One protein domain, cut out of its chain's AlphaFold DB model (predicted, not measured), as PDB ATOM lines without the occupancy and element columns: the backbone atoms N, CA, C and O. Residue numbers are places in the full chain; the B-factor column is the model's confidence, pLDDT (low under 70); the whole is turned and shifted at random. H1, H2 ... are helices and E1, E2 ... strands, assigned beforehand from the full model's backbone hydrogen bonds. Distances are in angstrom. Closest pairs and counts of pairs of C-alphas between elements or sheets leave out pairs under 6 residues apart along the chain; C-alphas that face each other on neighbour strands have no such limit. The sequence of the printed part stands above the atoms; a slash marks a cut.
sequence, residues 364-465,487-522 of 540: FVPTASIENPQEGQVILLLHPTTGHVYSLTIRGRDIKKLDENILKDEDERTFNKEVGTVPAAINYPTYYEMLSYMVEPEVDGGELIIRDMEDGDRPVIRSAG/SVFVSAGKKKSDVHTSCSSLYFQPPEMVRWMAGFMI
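What this domain is: This is residues 364 to 465 and 487 to 522 of the 540 residues of the protein "Lysophospholipase L1-like esterase" of Catenibacillus scindens (UniProt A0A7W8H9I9). Seven strands make a small body of two strongly twisted sheets, E2 E3 E4 E6 and E1 E7 E5, which stand partly face to face and come together at two edges, E1 with E2 and E5 with E6, like a loose, flattened barrel. Beyond one end of this body lies the small helix H1, and two stretches with no named element, residues 415 to 430 and residues 453 to 465, reach out from the body toward that end; residues 416 to 422 stick out free. The printed part has 138 residues with seven named strands and one named helix, in the order E1 E2 E3 H1 E4 E5 E6 E7; both sheets are antiparallel, and the class is mostly strand, with under half of the residues in named elements. The whole is loose, with a radius of gyration of the C-alphas of 18.4 A, and elongated, spanning 58 by 30 by 28 A.

How they stand to each other: The larger sheet runs E2, residues 378 to 382; E3, residues 389 to 401; E4, residues 431 to 440; and E6, residues 500 to 503, with E2 and E6 as its edge strands. From edge to edge the strands' lines turn by 93 degrees, and the way across the sheet turns by 63 degrees. E3 and E4 are antiparallel, their directions 157 degrees apart, with N 393 and O 438 at 2.8 A, within hydrogen-bond range. E2 and E3 form a hairpin, with N 379 and O 392 at 2.8 A. E4 and E6 are antiparallel, with N 435 and O 502 at 2.8 A. The other sheet runs E1, residues 364 to 371; E7, residues 515 to 522; and E5, residues 448 to 452. E7 is its inner strand: N 367 and O 518 are 2.9 A apart between E1 and E7, and N 517 and O 451 are 2.8 A apart between E7 and E5. Between the sheets, the closest C-alphas of E1 and E2 are those of Thr 367 and Leu 381, 6.0 A apart. The closest C-alphas of E5 and E6 are those of Ile 450 and Ser 502, 6.2 A apart. E4 and E7 are apart, and so are E3 and E7. H1, residues 409 to 414, is not on either sheet; 1 of its 2 O i to N i+4 pairs is within hydrogen-bond range. Outside the named strands, residues 426 to 427 pair antiparallel with residues 460 to 461.

Where its parts are: E3 is the longest strand, 34.4 A from first to last C-alpha, and bends by 56 degrees at residue 395; it begins at C-alpha 389, (49.366, 26.856, -53.111). E4 measures 29.6 A, E2 13.2 A and E6 10.6 A. E1 begins at C-alpha 364, (36.294, 34.618, -45.357), measures 19.0 A and bends by 67 degrees at residue 367. E5 measures 13.7 A, and E7 measures 21.9 A, ending at C-alpha 522, (37.719, 36.425, -51.262). H1 measures 9.3 A.

The domain as a whole: The two C-alphas farthest apart are those of Gly 387 and Gly 465, 58.8 A, while the first and last printed C-alphas, of Phe 364 and Ile 522, are 6.3 A apart. Residues 466 to 486 are not printed; C-alphas 465 and 487 are 33.4 A apart across this cut, which lies in the link from E5 to E6. Of the links that are printed whole, H1 to E4, with 16 residues, and E6 to E7, with 11, are long. The mean pLDDT of the printed part is 75.2; 42 residues are under 70, namely 404 to 426, 445 to 446, 461 to 465 and 487 to 498.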
ATOM      1  N   PHE A 364      35.362  35.651 -45.793       85.44
ATOM      2  CA  PHE A 364      36.294  34.618 -45.357       85.44
ATOM      3  C   PHE A 364      35.897  33.253 -45.933       85.44
ATOM      4  O   PHE A 364      34.809  32.745 -45.657       85.44
ATOM      5  N   VAL A 365      36.803  32.636 -46.692       87.19
ATOM      6  CA  VAL A 365      36.655  31.280 -47.229       87.19
ATOM      7  C   VAL A 365      37.659  30.351 -46.536       87.19
ATOM      8  O   VAL A 365      38.869  30.512 -46.737       87.19
ATOM      9  N   PRO A 366      37.196  29.382 -45.722       88.81
ATOM     10  CA  PRO A 366      38.075  28.457 -45.010       88.81
ATOM     11  C   PRO A 366      38.829  27.536 -45.981       88.81
ATOM     12  O   PRO A 366      38.263  27.073 -46.969       88.81
ATOM     13  N   THR A 367      40.101  27.243 -45.686       90.56
ATOM     14  CA  THR A 367      40.950  26.357 -46.512       90.56
ATOM     15  C   THR A 367      41.608  25.230 -45.709       90.56
ATOM     16  O   THR A 367      41.769  24.127 -46.228       90.56
ATOM     17  N   ALA A 368      41.947  25.454 -44.432       92.50
ATOM     18  CA  ALA A 368      42.558  24.424 -43.593       92.50
ATOM     19  C   ALA A 368      42.242  24.612 -42.104       92.50
ATOM     20  O   ALA A 368      42.422  25.700 -41.556       92.50
ATOM     21  N   SER A 369      41.844  23.519 -41.446       92.38
ATOM     22  CA  SER A 369      41.802  23.432 -39.984       92.38
ATOM     23  C   SER A 369      43.193  23.095 -39.444       92.38
ATOM     24  O   SER A 369      43.904  22.263 -40.014       92.38
ATOM     25  N   ILE A 370      43.578  23.739 -38.348       92.44
ATOM     26  CA  ILE A 370      44.844  23.526 -37.654       92.44
ATOM     27  C   ILE A 370      44.521  23.133 -36.214       92.44
ATOM     28  O   ILE A 370      44.142  23.961 -35.382       92.44
ATOM     29  N   GLU A 371      44.697  21.849 -35.928       89.50
ATOM     30  CA  GLU A 371      44.498  21.276 -34.603       89.50
ATOM     31  C   GLU A 371      45.852  20.915 -33.993       89.50
ATOM     32  O   GLU A 371      46.696  20.293 -34.639       89.50
ATOM     33  N   ASN A 372      46.052  21.310 -32.734       86.62
ATOM     34  CA  ASN A 372      47.253  21.019 -31.950       86.62
ATOM     35  C   ASN A 372      48.590  21.375 -32.660       86.62
ATOM     36  O   ASN A 372      49.452  20.501 -32.825       86.62
ATOM     37  N   PRO A 373      48.774  22.648 -33.077       88.38
ATOM     38  CA  PRO A 373      49.898  23.077 -33.908       88.38
ATOM     39  C   PRO A 373      51.256  22.780 -33.255       88.38
ATOM     40  O   PRO A 373      51.484  23.119 -32.093       88.38
ATOM     41  N   GLN A 374      52.169  22.168 -34.017       91.25
ATOM     42  CA  GLN A 374      53.535  21.850 -33.580       91.25
ATOM     43  C   GLN A 374      54.557  22.766 -34.254       91.25
ATOM     44  O   GLN A 374      54.457  23.038 -35.448       91.25
ATOM     45  N   GLU A 375      55.578  23.214 -33.523       93.62
ATOM     46  CA  GLU A 375      56.661  24.009 -34.111       93.62
ATOM     47  C   GLU A 375      57.360  23.238 -35.250       93.62
ATOM     48  O   GLU A 375      57.712  22.067 -35.114       93.62
ATOM     49  N   GLY A 376      57.527  23.895 -36.400       92.12
ATOM     50  CA  GLY A 376      58.070  23.301 -37.622       92.12
ATOM     51  C   GLY A 376      57.050  22.554 -38.488       92.12
ATOM     52  O   GLY A 376      57.400  22.138 -39.592       92.12
ATOM     53  N   GLN A 377      55.797  22.400 -38.044       94.81
ATOM     54  CA  GLN A 377      54.726  21.828 -38.862       94.81
ATOM     55  C   GLN A 377      54.453  22.709 -40.084       94.81
ATOM     56  O   GLN A 377      54.305  23.925 -39.955       94.81
ATOM     57  N   VAL A 378      54.343  22.086 -41.260       95.56
ATOM     58  CA  VAL A 378      53.993  22.758 -42.518       95.56
ATOM     59  C   VAL A 378      52.597  22.332 -42.953       95.56
ATOM     60  O   VAL A 378      52.293  21.140 -43.008       95.56
ATOM     61  N   ILE A 379      51.760  23.311 -43.275       95.12
ATOM     62  CA  ILE A 379      50.370  23.144 -43.694       95.12
ATOM     63  C   ILE A 379      50.221  23.792 -45.066       95.12
ATOM     64  O   ILE A 379      50.632  24.934 -45.266       95.12
ATOM     65  N   LEU A 380      49.663  23.058 -46.028       94.81
ATOM     66  CA  LEU A 380      49.431  23.576 -47.374       94.81
ATOM     67  C   LEU A 380      48.050  24.224 -47.440       94.81
ATOM     68  O   LEU A 380      47.056  23.599 -47.080       94.81
ATOM     69  N   LEU A 381      48.004  25.463 -47.915       93.94
ATOM     70  CA  LEU A 381      46.788  26.245 -48.086       93.94
ATOM     71  C   LEU A 381      46.549  26.444 -49.580       93.94
ATOM     72  O   LEU A 381      47.420  26.951 -50.286       93.94
ATOM     73  N   LEU A 382      45.375  26.054 -50.067       92.62
ATOM     74  CA  LEU A 382      44.988  26.279 -51.456       92.62
ATOM     75  C   LEU A 382      44.132  27.541 -51.531       92.62
ATOM     76  O   LEU A 382      43.092  27.626 -50.871       92.62
ATOM     77  N   HIS A 383      44.553  28.516 -52.334       91.19
ATOM     78  CA  HIS A 383      43.752  29.710 -52.571       91.19
ATOM     79  C   HIS A 383      42.513  29.342 -53.400       91.19
ATOM     80  O   HIS A 383      42.657  28.835 -54.516       91.19
ATOM     81  N   PRO A 384      41.295  29.618 -52.906       88.00
ATOM     82  CA  PRO A 384      40.067  29.016 -53.432       88.00
ATOM     83  C   PRO A 384      39.728  29.433 -54.869       88.00
ATOM     84  O   PRO A 384      39.155  28.641 -55.606       88.00
ATOM     85  N   THR A 385      40.100  30.646 -55.296       86.69
ATOM     86  CA  THR A 385      39.805  31.139 -56.658       86.69
ATOM     87  C   THR A 385      40.973  31.021 -57.640       86.69
ATOM     88  O   THR A 385      40.759  30.719 -58.809       86.69
ATOM     89  N   THR A 386      42.213  31.245 -57.198       89.19
ATOM     90  CA  THR A 386      43.401  31.232 -58.071       89.19
ATOM     91  C   THR A 386      44.065  29.859 -58.169       89.19
ATOM     92  O   THR A 386      44.846  29.627 -59.089       89.19
ATOM     93  N   GLY A 387      43.800  28.953 -57.220       89.56
ATOM     94  CA  GLY A 387      44.463  27.652 -57.125       89.56
ATOM     95  C   GLY A 387      45.941  27.724 -56.718       89.56
ATOM     96  O   GLY A 387      46.626  26.703 -56.736       89.56
ATOM     97  N   HIS A 388      46.456  28.903 -56.353       91.31
ATOM     98  CA  HIS A 388      47.824  29.042 -55.861       91.31
ATOM     99  C   HIS A 388      47.963  28.340 -54.504       91.31
ATOM    100  O   HIS A 388      47.119  28.495 -53.619       91.31
ATOM    101  N   VAL A 389      49.025  27.552 -54.351       93.38
ATOM    102  CA  VAL A 389      49.366  26.856 -53.111       93.38
ATOM    103  C   VAL A 389      50.328  27.703 -52.284       93.38
ATOM    104  O   VAL A 389      51.374  28.110 -52.782       93.38
ATOM    105  N   TYR A 390      49.992  27.893 -51.013       92.75
ATOM    106  CA  TYR A 390      50.829  28.532 -50.005       92.75
ATOM    107  C   TYR A 390      51.260  27.506 -48.958       92.75
ATOM    108  O   TYR A 390      50.487  26.620 -48.590       92.75
ATOM    109  N   SER A 391      52.482  27.627 -48.447       93.38
ATOM    110  CA  SER A 391      52.964  26.848 -47.310       93.38
ATOM    111  C   SER A 391      52.960  27.694 -46.046       93.38
ATOM    112  O   SER A 391      53.695  28.675 -45.944       93.38
ATOM    113  N   LEU A 392      52.160  27.276 -45.071       93.94
ATOM    114  CA  LEU A 392      52.109  27.841 -43.735       93.94
ATOM    115  C   LEU A 392      52.981  27.015 -42.788       93.94
ATOM    116  O   LEU A 392      52.694  25.849 -42.537       93.94
ATOM    117  N   THR A 393      54.042  27.617 -42.254       94.69
ATOM    118  CA  THR A 393      54.965  26.964 -41.316       94.69
ATOM    119  C   THR A 393      54.739  27.484 -39.904       94.69
ATOM    120  O   THR A 393      54.953  28.666 -39.638       94.69
ATOM    121  N   ILE A 394      54.358  26.605 -38.981       94.88
ATOM    122  CA  ILE A 394      54.160  26.941 -37.569       94.88
ATOM    123  C   ILE A 394      55.513  27.230 -36.908       94.88
ATOM    124  O   ILE A 394      56.460  26.450 -37.016       94.88
ATOM    125  N   ARG A 395      55.604  28.358 -36.203       93.44
ATOM    126  CA  ARG A 395      56.788  28.785 -35.439       93.44
ATOM    127  C   ARG A 395      56.636  28.629 -33.936       93.44
ATOM    128  O   ARG A 395      57.639  28.569 -33.247       93.44
ATOM    129  N   GLY A 396      55.412  28.541 -33.437       90.50
ATOM    130  CA  GLY A 396      55.169  28.276 -32.028       90.50
ATOM    131  C   GLY A 396      53.795  28.743 -31.590       90.50
ATOM    132  O   GLY A 396      53.075  29.399 -32.346       90.50
ATOM    133  N   ARG A 397      53.455  28.403 -30.350       89.81
ATOM    134  CA  ARG A 397      52.245  28.862 -29.676       89.81
ATOM    135  C   ARG A 397      52.583  29.307 -28.259       89.81
ATOM    136  O   ARG A 397      53.348  28.626 -27.579       89.81
ATOM    137  N   ASP A 398      51.983  30.403 -27.820       90.06
ATOM    138  CA  ASP A 398      52.160  30.949 -26.474       90.06
ATOM    139  C   ASP A 398      50.805  31.297 -25.865       90.06
ATOM    140  O   ASP A 398      50.020  32.016 -26.478       90.06
ATOM    141  N   ILE A 399      50.545  30.874 -24.628       90.88
ATOM    142  CA  ILE A 399      49.383  31.368 -23.882       90.88
ATOM    143  C   ILE A 399      49.771  32.671 -23.188       90.88
ATOM    144  O   ILE A 399      50.755  32.731 -22.446       90.88
ATOM    145  N   LYS A 400      48.981  33.720 -23.411       88.75
ATOM    146  CA  LYS A 400      49.173  35.041 -22.813       88.75
ATOM    147  C   LYS A 400      47.953  35.444 -22.000       88.75
ATOM    148  O   LYS A 400      46.854  34.935 -22.197       88.75
ATOM    149  N   LYS A 401      48.175  36.364 -21.062       88.56
ATOM    150  CA  LYS A 401      47.127  37.010 -20.274       88.56
ATOM    151  C   LYS A 401      47.134  38.502 -20.593       88.56
ATOM    152  O   LYS A 401      48.181  39.140 -20.492       88.56
ATOM    153  N   LEU A 402      45.986  39.038 -20.991       84.69
ATOM    154  CA  LEU A 402      45.774  40.465 -21.189       84.69
ATOM    155  C   LEU A 402      45.839  41.189 -19.838       84.69
ATOM    156  O   LEU A 402      45.399  40.660 -18.815       84.69
ATOM    157  N   ASP A 403      46.389  42.402 -19.835       76.12
ATOM    158  CA  ASP A 403      46.362  43.257 -18.651       76.12
ATOM    159  C   ASP A 403      44.911  43.673 -18.360       76.12
ATOM    160  O   ASP A 403      44.250  44.305 -19.186       76.12
ATOM    161  N   GLU A 404      44.420  43.320 -17.170       63.19
ATOM    162  CA  GLU A 404      43.063  43.619 -16.697       63.19
ATOM    163  C   GLU A 404      42.753  45.123 -16.679       63.19
ATOM    164  O   GLU A 404      41.585  45.505 -16.642       63.19
ATOM    165  N   ASN A 405      43.770  45.988 -16.696       61.12
ATOM    166  CA  ASN A 405      43.583  47.437 -16.740       61.12
ATOM    167  C   ASN A 405      43.233  47.956 -18.142       61.12
ATOM    168  O   ASN A 405      42.596  48.998 -18.241       61.12
ATOM    169  N   ILE A 406      43.576  47.224 -19.211       60.78
ATOM    170  CA  ILE A 406      43.230  47.604 -20.594       60.78
ATOM    171  C   ILE A 406      41.712  47.539 -20.809       60.78
ATOM    172  O   ILE A 406      41.154  48.364 -21.521       60.78
ATOM    173  N   LEU A 407      41.037  46.594 -20.150       58.72
ATOM    174  CA  LEU A 407      39.593  46.377 -20.283       58.72
ATOM    175  C   LEU A 407      38.747  47.307 -19.394       58.72
ATOM    176  O   LEU A 407      37.543  47.404 -19.588       58.72
ATOM    177  N   LYS A 408      39.356  47.996 -18.418       54.16
ATOM    178  CA  LYS A 408      38.650  48.896 -17.483       54.16
ATOM    179  C   LYS A 408      38.482  50.324 -18.014       54.16
ATOM    180  O   LYS A 408      37.589  51.034 -17.562       54.16
ATOM    181  N   ASP A 409      39.327  50.747 -18.955       47.44
ATOM    182  CA  ASP A 409      39.383  52.136 -19.442       47.44
ATOM    183  C   ASP A 409      38.220  52.502 -20.399       47.44
ATOM    184  O   ASP A 409      37.912  53.685 -20.578       47.44
ATOM    185  N   GLU A 410      37.543  51.513 -21.002       46.34
ATOM    186  CA  GLU A 410      36.413  51.743 -21.923       46.34
ATOM    187  C   GLU A 410      35.060  51.920 -21.205       46.34
ATOM    188  O   GLU A 410      34.240  52.746 -21.627       46.34
ATOM    189  N   ASP A 411      34.850  51.241 -20.073       48.44
ATOM    190  CA  ASP A 411      33.602  51.321 -19.299       48.44
ATOM    191  C   ASP A 411      33.456  52.652 -18.544       48.44
ATOM    192  O   ASP A 411      32.364  53.231 -18.496       48.44
ATOM    193  N   GLU A 412      34.551  53.210 -18.009       45.66
ATOM    194  CA  GLU A 412      34.492  54.492 -17.288       45.66
ATOM    195  C   GLU A 412      34.168  55.682 -18.207       45.66
ATOM    196  O   GLU A 412      33.572  56.666 -17.754       45.66
ATOM    197  N   ARG A 413      34.512  55.605 -19.503       41.91
ATOM    198  CA  ARG A 413      34.313  56.708 -20.460       41.91
ATOM    199  C   ARG A 413      32.950  56.704 -21.148       41.91
ATOM    200  O   ARG A 413      32.497  57.779 -21.547       41.91
ATOM    201  N   THR A 414      32.294  55.550 -21.272       41.19
ATOM    202  CA  THR A 414      31.135  55.405 -22.173       41.19
ATOM    203  C   THR A 414      29.792  55.324 -21.436       41.19
ATOM    204  O   THR A 414      28.791  55.814 -21.954       41.19
ATOM    205  N   PHE A 415      29.754  54.818 -20.196       38.62
ATOM    206  CA  PHE A 415      28.489  54.559 -19.481       38.62
ATOM    207  C   PHE A 415      28.096  55.588 -18.406       38.62
ATOM    208  O   PHE A 415      26.932  55.666 -18.013       38.62
ATOM    209  N   ASN A 416      29.019  56.440 -17.953       37.56
ATOM    210  CA  ASN A 416      28.793  57.343 -16.812       37.56
ATOM    211  C   ASN A 416      28.044  58.655 -17.126       37.56
ATOM    212  O   ASN A 416      28.137  59.612 -16.355       37.56
ATOM    213  N   LYS A 417      27.293  58.745 -18.235       38.47
ATOM    214  CA  LYS A 417      26.582  59.990 -18.588       38.47
ATOM    215  C   LYS A 417      25.075  60.021 -18.342       38.47
ATOM    216  O   LYS A 417      24.565  61.133 -18.255       38.47
ATOM    217  N   GLU A 418      24.366  58.898 -18.171       38.56
ATOM    218  CA  GLU A 418      22.886  58.970 -18.167       38.56
ATOM    219  C   GLU A 418      22.112  58.229 -17.068       38.56
ATOM    220  O   GLU A 418      20.932  58.531 -16.895       38.56
ATOM    221  N   VAL A 419      22.697  57.354 -16.241       38.75
ATOM    222  CA  VAL A 419      21.928  56.719 -15.149       38.75
ATOM    223  C   VAL A 419      22.787  56.561 -13.897       38.75
ATOM    224  O   VAL A 419      23.789  55.858 -13.906       38.75
ATOM    225  N   GLY A 420      22.395  57.224 -12.805       35.38
ATOM    226  CA  GLY A 420      23.106  57.266 -11.516       35.38
ATOM    227  C   GLY A 420      23.083  55.964 -10.701       35.38
ATOM    228  O   GLY A 420      22.887  56.004  -9.489       35.38
ATOM    229  N   THR A 421      23.259  54.813 -11.344       42.19
ATOM    230  CA  THR A 421      23.408  53.502 -10.700       42.19
ATOM    231  C   THR A 421      24.840  53.015 -10.874       42.19
ATOM    232  O   THR A 421      25.332  52.940 -11.995       42.19
ATOM    233  N   VAL A 422      25.504  52.680  -9.766       39.88
ATOM    234  CA  VAL A 422      26.854  52.091  -9.765       39.88
ATOM    235  C   VAL A 422      26.825  50.785 -10.580       39.88
ATOM    236  O   VAL A 422      25.983  49.936 -10.269       39.88
ATOM    237  N   PRO A 423      27.687  50.589 -11.599       45.88
ATOM    238  CA  PRO A 423      27.678  49.364 -12.389       45.88
ATOM    239  C   PRO A 423      28.026  48.152 -11.522       45.88
ATOM    240  O   PRO A 423      28.949  48.193 -10.705       45.88
ATOM    241  N   ALA A 424      27.307  47.050 -11.723       52.34
ATOM    242  CA  ALA A 424      27.778  45.743 -11.294       52.34
ATOM    243  C   ALA A 424      29.110  45.453 -12.013       52.34
ATOM    244  O   ALA A 424      29.192  45.602 -13.229       52.34
ATOM    245  N   ALA A 425      30.162  45.092 -11.273       65.94
ATOM    246  CA  ALA A 425      31.493  44.915 -11.853       65.94
ATOM    247  C   ALA A 425      31.484  43.769 -12.879       65.94
ATOM    248  O   ALA A 425      31.247  42.614 -12.515       65.94
ATOM    249  N   ILE A 426      31.735  44.078 -14.152       68.69
ATOM    250  CA  ILE A 426      31.855  43.077 -15.215       68.69
ATOM    251  C   ILE A 426      33.231  42.412 -15.094       68.69
ATOM    252  O   ILE A 426      34.260  43.073 -14.965       68.69
ATOM    253  N   ASN A 427      33.249  41.084 -15.092       77.56
ATOM    254  CA  ASN A 427      34.455  40.272 -15.112       77.56
ATOM    255  C   ASN A 427      34.697  39.786 -16.541       77.56
ATOM    256  O   ASN A 427      33.890  39.026 -17.074       77.56
ATOM    257  N   TYR A 428      35.810  40.199 -17.137       78.44
ATOM    258  CA  TYR A 428      36.171  39.827 -18.501       78.44
ATOM    259  C   TYR A 428      37.145  38.642 -18.523       78.44
ATOM    260  O   TYR A 428      37.995  38.533 -17.633       78.44
ATOM    261  N   PRO A 429      37.056  37.757 -19.528       81.94
ATOM    262  CA  PRO A 429      38.104  36.783 -19.801       81.94
ATOM    263  C   PRO A 429      39.385  37.492 -20.261       81.94
ATOM    264  O   PRO A 429      39.338  38.542 -20.897       81.94
ATOM    265  N   THR A 430      40.548  36.931 -19.928       85.62
ATOM    266  CA  THR A 430      41.848  37.597 -20.157       85.62
ATOM    267  C   THR A 430      42.903  36.706 -20.787       85.62
ATOM    268  O   THR A 430      43.922  37.215 -21.241       85.62
ATOM    269  N   TYR A 431      42.715  35.391 -20.798       87.00
ATOM    270  CA  TYR A 431      43.669  34.473 -21.408       87.00
ATOM    271  C   TYR A 431      43.389  34.309 -22.894       87.00
ATOM    272  O   TYR A 431      42.239  34.310 -23.305       87.00
ATOM    273  N   TYR A 432      44.436  34.143 -23.689       88.31
ATOM    274  CA  TYR A 432      44.333  33.810 -25.105       88.31
ATOM    275  C   TYR A 432      45.585  33.063 -25.558       88.31
ATOM    276  O   TYR A 432      46.669  33.244 -24.995       88.31
ATOM    277  N   GLU A 433      45.444  32.221 -26.574       89.38
ATOM    278  CA  GLU A 433      46.564  31.604 -27.274       89.38
ATOM    279  C   GLU A 433      47.022  32.516 -28.416       89.38
ATOM    280  O   GLU A 433      46.226  33.094 -29.156       89.38
ATOM    281  N   MET A 434      48.332  32.647 -28.558       91.06
ATOM    282  CA  MET A 434      48.996  33.341 -29.645       91.06
ATOM    283  C   MET A 434      49.684  32.308 -30.534       91.06
ATOM    284  O   MET A 434      50.597  31.626 -30.077       91.06
ATOM    285  N   LEU A 435      49.288  32.225 -31.802       90.00
ATOM    286  CA  LEU A 435      49.894  31.354 -32.805       90.00
ATOM    287  C   LEU A 435      50.871  32.150 -33.670       90.00
ATOM    288  O   LEU A 435      50.474  33.113 -34.322       90.00
ATOM    289  N   SER A 436      52.134  31.728 -33.708       91.81
ATOM    290  CA  SER A 436      53.174  32.318 -34.558       91.81
ATOM    291  C   SER A 436      53.458  31.425 -35.762       91.81
ATOM    292  O   SER A 436      53.619  30.212 -35.611       91.81
ATOM    293  N   TYR A 437      53.548  32.003 -36.959       91.12
ATOM    294  CA  TYR A 437      53.703  31.252 -38.211       91.12
ATOM    295  C   TYR A 437      54.397  32.072 -39.305       91.12
ATOM    296  O   TYR A 437      54.515  33.286 -39.198       91.12
ATOM    297  N   MET A 438      54.854  31.413 -40.367       91.12
ATOM    298  CA  MET A 438      55.328  32.054 -41.601       91.12
ATOM    299  C   MET A 438      54.531  31.537 -42.793       91.12
ATOM    300  O   MET A 438      54.045  30.404 -42.747       91.12
ATOM    301  N   VAL A 439      54.433  32.330 -43.857       90.69
ATOM    302  CA  VAL A 439      53.703  31.964 -45.076       90.69
ATOM    303  C   VAL A 439      54.583  32.211 -46.292       90.69
ATOM    304  O   VAL A 439      55.144  33.294 -46.438       90.69
ATOM    305  N   GLU A 440      54.699  31.206 -47.157       89.81
ATOM    306  CA  GLU A 440      55.449  31.293 -48.411       89.81
ATOM    307  C   GLU A 440      54.585  30.817 -49.595       89.81
ATOM    308  O   GLU A 440      54.002  29.733 -49.513       89.81
ATOM    309  N   PRO A 441      54.501  31.580 -50.704       88.44
ATOM    310  CA  PRO A 441      55.028  32.940 -50.868       88.44
ATOM    311  C   PRO A 441      54.332  33.960 -49.947       88.44
ATOM    312  O   PRO A 441      53.269  33.681 -49.396       88.44
ATOM    313  N   GLU A 442      54.953  35.130 -49.759       83.94
ATOM    314  CA  GLU A 442      54.382  36.214 -48.944       83.94
ATOM    315  C   GLU A 442      53.004  36.605 -49.507       83.94
ATOM    316  O   GLU A 442      52.862  36.844 -50.708       83.94
ATOM    317  N   VAL A 443      51.994  36.627 -48.637       79.38
ATOM    318  CA  VAL A 443      50.622  37.032 -48.966       79.38
ATOM    319  C   VAL A 443      50.460  38.507 -48.613       79.38
ATOM    320  O   VAL A 443      50.949  38.947 -47.568       79.38
ATOM    321  N   ASP A 444      49.755  39.268 -49.452       71.00
ATOM    322  CA  ASP A 444      49.447  40.662 -49.143       71.00
ATOM    323  C   ASP A 444      48.662  40.762 -47.822       71.00
ATOM    324  O   ASP A 444      47.749  39.985 -47.524       71.00
ATOM    325  N   GLY A 445      49.064  41.717 -46.978       61.97
ATOM    326  CA  GLY A 445      48.549  41.844 -45.617       61.97
ATOM    327  C   GLY A 445      47.032  42.038 -45.592       61.97
ATOM    328  O   GLY A 445      46.539  43.086 -46.004       61.97
ATOM    329  N   GLY A 446      46.311  41.044 -45.067       66.00
ATOM    330  CA  GLY A 446      44.851  41.045 -44.936       66.00
ATOM    331  C   GLY A 446      44.116  40.051 -45.839       66.00
ATOM    332  O   GLY A 446      42.924  39.839 -45.627       66.00
ATOM    333  N   GLU A 447      44.790  39.408 -46.800       82.62
ATOM    334  CA  GLU A 447      44.153  38.377 -47.635       82.62
ATOM    335  C   GLU A 447      44.095  37.010 -46.951       82.62
ATOM    336  O   GLU A 447      43.097  36.315 -47.101       82.62
ATOM    337  N   LEU A 448      45.115  36.619 -46.180       89.19
ATOM    338  CA  LEU A 448      45.092  35.400 -45.366       89.19
ATOM    339  C   LEU A 448      44.727  35.740 -43.917       89.19
ATOM    340  O   LEU A 448      45.380  36.569 -43.284       89.19
ATOM    341  N   ILE A 449      43.728  35.044 -43.377       89.81
ATOM    342  CA  ILE A 449      43.309  35.140 -41.978       89.81
ATOM    343  C   ILE A 449      43.429  33.767 -41.322       89.81
ATOM    344  O   ILE A 449      43.030  32.749 -41.887       89.81
ATOM    345  N   ILE A 450      43.952  33.752 -40.096       90.25
ATOM    346  CA  ILE A 450      43.910  32.589 -39.209       90.25
ATOM    347  C   ILE A 450      43.217  33.021 -37.935       90.25
ATOM    348  O   ILE A 450      43.692  33.938 -37.258       90.25
ATOM    349  N   ARG A 451      42.096  32.372 -37.640       88.25
ATOM    350  CA  ARG A 451      41.206  32.725 -36.535       88.25
ATOM    351  C   ARG A 451      40.839  31.500 -35.714       88.25
ATOM    352  O   ARG A 451      40.864  30.381 -36.223       88.25
ATOM    353  N   ASP A 452      40.494  31.738 -34.460       87.31
ATOM    354  CA  ASP A 452      39.863  30.748 -33.593       87.31
ATOM    355  C   ASP A 452      38.505  30.325 -34.167       87.31
ATOM    356  O   ASP A 452      37.767  31.166 -34.695       87.31
ATOM    357  N   MET A 453      38.188  29.034 -34.087       84.62
ATOM    358  CA  MET A 453      36.870  28.518 -34.456       84.62
ATOM    359  C   MET A 453      35.824  28.720 -33.356       84.62
ATOM    360  O   MET A 453      34.635  28.703 -33.663       84.62
ATOM    361  N   GLU A 454      36.245  28.920 -32.107       81.94
ATOM    362  CA  GLU A 454      35.356  29.101 -30.959       81.94
ATOM    363  C   GLU A 454      35.123  30.586 -30.632       81.94
ATOM    364  O   GLU A 454      35.967  31.452 -30.881       81.94
ATOM    365  N   ASP A 455      33.986  30.877 -29.996       71.88
ATOM    366  CA  ASP A 455      33.613  32.236 -29.566       71.88
ATOM    367  C   ASP A 455      34.377  32.710 -28.315       71.88
ATOM    368  O   ASP A 455      34.346  33.892 -27.969       71.88
ATOM    369  N   GLY A 456      35.077  31.798 -27.634       81.31
ATOM    370  CA  GLY A 456      35.685  32.051 -26.329       81.31
ATOM    371  C   GLY A 456      34.661  32.184 -25.199       81.31
ATOM    372  O   GLY A 456      33.474  31.884 -25.347       81.31
ATOM    373  N   ASP A 457      35.136  32.631 -24.040       78.88
ATOM    374  CA  ASP A 457      34.286  32.905 -22.886       78.88
ATOM    375  C   ASP A 457      33.619  34.282 -23.012       78.88
ATOM    376  O   ASP A 457      34.197  35.243 -23.521       78.88
ATOM    377  N   ARG A 458      32.393  34.417 -22.497       78.25
ATOM    378  CA  ARG A 458      31.676  35.702 -22.461       78.25
ATOM    379  C   ARG A 458      31.906  36.423 -21.124       78.25
ATOM    380  O   ARG A 458      31.972  35.752 -20.093       78.25
ATOM    381  N   PRO A 459      31.984  37.768 -21.094       77.50
ATOM    382  CA  PRO A 459      32.070  38.518 -19.839       77.50
ATOM    383  C   PRO A 459      30.901  38.209 -18.893       77.50
ATOM    384  O   PRO A 459      29.771  37.998 -19.333       77.50
ATOM    385  N   VAL A 460      31.161  38.206 -17.583       74.38
ATOM    386  CA  VAL A 460      30.173  37.851 -16.547       74.38
ATOM    387  C   VAL A 460      29.960  39.018 -15.588       74.38
ATOM    388  O   VAL A 460      30.917  39.574 -15.054       74.38
ATOM    389  N   ILE A 461      28.703  39.368 -15.314       67.50
ATOM    390  CA  ILE A 461      28.342  40.431 -14.365       67.50
ATOM    391  C   ILE A 461      28.462  39.905 -12.925       67.50
ATOM    392  O   ILE A 461      27.828  38.910 -12.574       67.50
ATOM    393  N   ARG A 462      29.231  40.578 -12.056       59.72
ATOM    394  CA  ARG A 462      29.259  40.260 -10.617       59.72
ATOM    395  C   ARG A 462      28.061  40.877  -9.894       59.72
ATOM    396  O   ARG A 462      28.003  42.091  -9.707       59.72
ATOM    397  N   SER A 463      27.151  40.043  -9.400       47.16
ATOM    398  CA  SER A 463      26.116  40.454  -8.444       47.16
ATOM    399  C   SER A 463      26.754  40.780  -7.090       47.16
ATOM    400  O   SER A 463      27.527  39.985  -6.554       47.16
ATOM    401  N   ALA A 464      26.425  41.929  -6.498       40.03
ATOM    402  CA  ALA A 464      26.855  42.249  -5.142       40.03
ATOM    403  C   ALA A 464      26.129  41.338  -4.132       40.03
ATOM    404  O   ALA A 464      24.965  41.562  -3.813       40.03
ATOM    405  N   GLY A 465      26.837  40.325  -3.630       42.75
ATOM    406  CA  GLY A 465      26.435  39.530  -2.468       42.75
ATOM    407  C   GLY A 465      25.830  38.166  -2.792       42.75
ATOM    408  O   GLY A 465      24.618  38.009  -2.743       42.75
ATOM    409  N   SER A 487      38.612  39.830 -33.675       24.48
ATOM    410  CA  SER A 487      39.863  40.192 -33.017       24.48
ATOM    411  C   SER A 487      40.965  40.444 -34.055       24.48
ATOM    412  O   SER A 487      41.816  39.601 -34.318       24.48
ATOM    413  N   VAL A 488      40.977  41.634 -34.656       25.98
ATOM    414  CA  VAL A 488      42.087  42.104 -35.486       25.98
ATOM    415  C   VAL A 488      43.012  42.943 -34.610       25.98
ATOM    416  O   VAL A 488      42.980  44.173 -34.622       25.98
ATOM    417  N   PHE A 489      43.884  42.285 -33.848       26.95
ATOM    418  CA  PHE A 489      45.055  42.963 -33.297       26.95
ATOM    419  C   PHE A 489      46.124  43.048 -34.387       26.95
ATOM    420  O   PHE A 489      46.995  42.189 -34.502       26.95
ATOM    421  N   VAL A 490      46.057  44.101 -35.207       29.22
ATOM    422  CA  VAL A 490      47.193  44.501 -36.046       29.22
ATOM    423  C   VAL A 490      48.311  44.936 -35.104       29.22
ATOM    424  O   VAL A 490      48.157  45.895 -34.345       29.22
ATOM    425  N   SER A 491      49.440  44.227 -35.127       28.44
ATOM    426  CA  SER A 491      50.608  44.625 -34.354       28.44
ATOM    427  C   SER A 491      51.052  46.029 -34.774       28.44
ATOM    428  O   SER A 491      51.267  46.347 -35.947       28.44
ATOM    429  N   ALA A 492      51.157  46.909 -33.783       26.83
ATOM    430  CA  ALA A 492      51.731  48.224 -33.957       26.83
ATOM    431  C   ALA A 492      53.215  48.086 -34.330       26.83
ATOM    432  O   ALA A 492      54.010  47.534 -33.573       26.83
ATOM    433  N   GLY A 493      53.596  48.664 -35.469       30.09
ATOM    434  CA  GLY A 493      54.989  48.986 -35.775       30.09
ATOM    435  C   GLY A 493      55.610  48.148 -36.888       30.09
ATOM    436  O   GLY A 493      55.987  46.995 -36.709       30.09
ATOM    437  N   LYS A 494      55.817  48.802 -38.034       39.22
ATOM    438  CA  LYS A 494      56.631  48.330 -39.160       39.22
ATOM    439  C   LYS A 494      57.993  47.783 -38.707       39.22
ATOM    440  O   LYS A 494      58.933  48.547 -38.490       39.22
ATOM    441  N   LYS A 495      58.121  46.461 -38.737       36.53
ATOM    442  CA  LYS A 495      59.246  45.731 -39.337       36.53
ATOM    443  C   LYS A 495      58.629  44.578 -40.128       36.53
ATOM    444  O   LYS A 495      57.752  43.910 -39.591       36.53
ATOM    445  N   LYS A 496      59.054  44.364 -41.380       44.19
ATOM    446  CA  LYS A 496      58.804  43.098 -42.092       44.19
ATOM    447  C   LYS A 496      59.462  42.001 -41.252       44.19
ATOM    448  O   LYS A 496      60.679  41.852 -41.271       44.19
ATOM    449  N   SER A 497      58.671  41.393 -40.386       52.34
ATOM    450  CA  SER A 497      58.997  40.173 -39.673       52.34
ATOM    451  C   SER A 497      58.492  39.053 -40.563       52.34
ATOM    452  O   SER A 497      57.311  39.063 -40.895       52.34
ATOM    453  N   ASP A 498      59.353  38.102 -40.929       68.50
ATOM    454  CA  ASP A 498      58.949  36.892 -41.669       68.50
ATOM    455  C   ASP A 498      57.960  36.028 -40.858       68.50
ATOM    456  O   ASP A 498      57.354  35.091 -41.373       68.50
ATOM    457  N   VAL A 499      57.803  36.340 -39.565       82.31
ATOM    458  CA  VAL A 499      56.891  35.683 -38.634       82.31
ATOM    459  C   VAL A 499      55.659  36.556 -38.403       82.31
ATOM    460  O   VAL A 499      55.760  37.679 -37.898       82.31
ATOM    461  N   HIS A 500      54.507  35.997 -38.752       87.19
ATOM    462  CA  HIS A 500      53.163  36.492 -38.496       87.19
ATOM    463  C   HIS A 500      52.611  35.925 -37.187       87.19
ATOM    464  O   HIS A 500      53.105  34.925 -36.655       87.19
ATOM    465  N   THR A 501      51.559  36.561 -36.674       88.56
ATOM    466  CA  THR A 501      50.929  36.172 -35.416       88.56
ATOM    467  C   THR A 501      49.414  36.317 -35.491       88.56
ATOM    468  O   THR A 501      48.923  37.346 -35.950       88.56
ATOM    469  N   SER A 502      48.696  35.315 -34.985       88.62
ATOM    470  CA  SER A 502      47.247  35.343 -34.761       88.62
ATOM    471  C   SER A 502      46.935  35.106 -33.283       88.62
ATOM    472  O   SER A 502      47.662  34.380 -32.606       88.62
ATOM    473  N   CYS A 503      45.862  35.713 -32.780       89.19
ATOM    474  CA  CYS A 503      45.402  35.554 -31.399       89.19
ATOM    475  C   CYS A 503      44.033  34.868 -31.379       89.19
ATOM    476  O   CYS A 503      43.198  35.140 -32.243       89.19
ATOM    477  N   SER A 504      43.820  33.992 -30.401       87.94
ATOM    478  CA  SER A 504      42.548  33.302 -30.199       87.94
ATOM    479  C   SER A 504      41.480  34.244 -29.631       87.94
ATOM    480  O   SER A 504      41.767  35.402 -29.299       87.94
ATOM    481  N   SER A 505      40.264  33.729 -29.452       86.56
ATOM    482  CA  SER A 505      39.262  34.355 -28.584       86.56
ATOM    483  C   SER A 505      39.759  34.399 -27.124       86.56
ATOM    484  O   SER A 505      40.779  33.789 -26.780       86.56
ATOM    485  N   LEU A 506      39.081  35.168 -26.262       86.19
ATOM    486  CA  LEU A 506      39.462  35.321 -24.852       86.19
ATOM    487  C   LEU A 506      38.821  34.238 -23.970       86.19
ATOM    488  O   LEU A 506      37.664  33.884 -24.159       86.19
ATOM    489  N   TYR A 507      39.549  33.790 -22.948       84.25
ATOM    490  CA  TYR A 507      39.125  32.781 -21.974       84.25
ATOM    491  C   TYR A 507      39.397  33.221 -20.521       84.25
ATOM    492  O   TYR A 507      40.329  33.981 -20.229       84.25
ATOM    493  N   PHE A 508      38.588  32.760 -19.568       87.25
ATOM    494  CA  PHE A 508      38.788  32.992 -18.133       87.25
ATOM    495  C   PHE A 508      39.928  32.156 -17.561       87.25
ATOM    496  O   PHE A 508      40.553  32.561 -16.580       87.25
ATOM    497  N   GLN A 509      40.205  31.008 -18.174       91.75
ATOM    498  CA  GLN A 509      41.339  30.148 -17.857       91.75
ATOM    499  C   GLN A 509      42.238  29.999 -19.088       91.75
ATOM    500  O   GLN A 509      41.753  30.170 -20.205       91.75
ATOM    501  N   PRO A 510      43.535  29.685 -18.915       91.12
ATOM    502  CA  PRO A 510      44.402  29.294 -20.022       91.12
ATOM    503  C   PRO A 510      43.721  28.219 -20.889       91.12
ATOM    504  O   PRO A 510      43.385  27.164 -20.346       91.12
ATOM    505  N   PRO A 511      43.485  28.458 -22.194       85.31
ATOM    506  CA  PRO A 511      42.847  27.458 -23.040       85.31
ATOM    507  C   PRO A 511      43.762  26.236 -23.180       85.31
ATOM    508  O   PRO A 511      44.955  26.374 -23.448       85.31
ATOM    509  N   GLU A 512      43.217  25.031 -22.992       83.94
ATOM    510  CA  GLU A 512      43.990  23.786 -23.135       83.94
ATOM    511  C   GLU A 512      44.326  23.488 -24.604       83.94
ATOM    512  O   GLU A 512      45.401  22.970 -24.915       83.94
ATOM    513  N   MET A 513      43.398  23.817 -25.508       84.50
ATOM    514  CA  MET A 513      43.543  23.629 -26.946       84.50
ATOM    515  C   MET A 513      42.672  24.632 -27.702       84.50
ATOM    516  O   MET A 513      41.451  24.623 -27.553       84.50
ATOM    517  N   VAL A 514      43.295  25.438 -28.561       87.19
ATOM    518  CA  VAL A 514      42.592  26.272 -29.542       87.19
ATOM    519  C   VAL A 514      42.565  25.553 -30.890       87.19
ATOM    520  O   VAL A 514      43.579  25.009 -31.340       87.19
ATOM    521  N   ARG A 515      41.392  25.532 -31.530       90.19
ATOM    522  CA  ARG A 515      41.224  25.032 -32.899       90.19
ATOM    523  C   ARG A 515      41.236  26.220 -33.844       90.19
ATOM    524  O   ARG A 515      40.375  27.089 -33.752       90.19
ATOM    525  N   TRP A 516      42.207  26.256 -34.745       91.25
ATOM    526  CA  TRP A 516      42.384  27.382 -35.652       91.25
ATOM    527  C   TRP A 516      41.859  27.049 -37.046       91.25
ATOM    528  O   TRP A 516      42.027  25.934 -37.535       91.25
ATOM    529  N   MET A 517      41.285  28.040 -37.720       91.50
ATOM    530  CA  MET A 517      40.885  27.964 -39.120       91.50
ATOM    531  C   MET A 517      41.669  28.990 -39.931       91.50
ATOM    532  O   MET A 517      41.532  30.197 -39.716       91.50
ATOM    533  N   ALA A 518      42.470  28.503 -40.876       91.94
ATOM    534  CA  ALA A 518      43.092  29.325 -41.901       91.94
ATOM    535  C   ALA A 518      42.145  29.475 -43.096       91.94
ATOM    536  O   ALA A 518      41.473  28.521 -43.502       91.94
ATOM    537  N   GLY A 519      42.114  30.661 -43.692       91.06
ATOM    538  CA  GLY A 519      41.298  30.943 -44.866       91.06
ATOM    539  C   GLY A 519      41.632  32.279 -45.506       91.06
ATOM    540  O   GLY A 519      42.383  33.080 -44.951       91.06
ATOM    541  N   PHE A 520      41.077  32.499 -46.694       90.62
ATOM    542  CA  PHE A 520      41.351  33.684 -47.498       90.62
ATOM    543  C   PHE A 520      40.143  34.614 -47.551       90.62
ATOM    544  O   PHE A 520      39.005  34.152 -47.592       90.62
ATOM    545  N   MET A 521      40.391  35.919 -47.592       88.94
ATOM    546  CA  MET A 521      39.380  36.938 -47.852       88.94
ATOM    547  C   MET A 521      39.162  37.058 -49.359       88.94
ATOM    548  O   MET A 521      40.007  37.578 -50.084       88.94
ATOM    549  N   ILE A 522      38.024  36.564 -49.839       87.12
ATOM    550  CA  ILE A 522      37.719  36.425 -51.262       87.12
ATOM    551  C   ILE A 522      36.626  37.395 -51.675       87.12
ATOM    552  O   ILE A 522      35.585  37.501 -51.034       87.12
TER     553      ILE A 522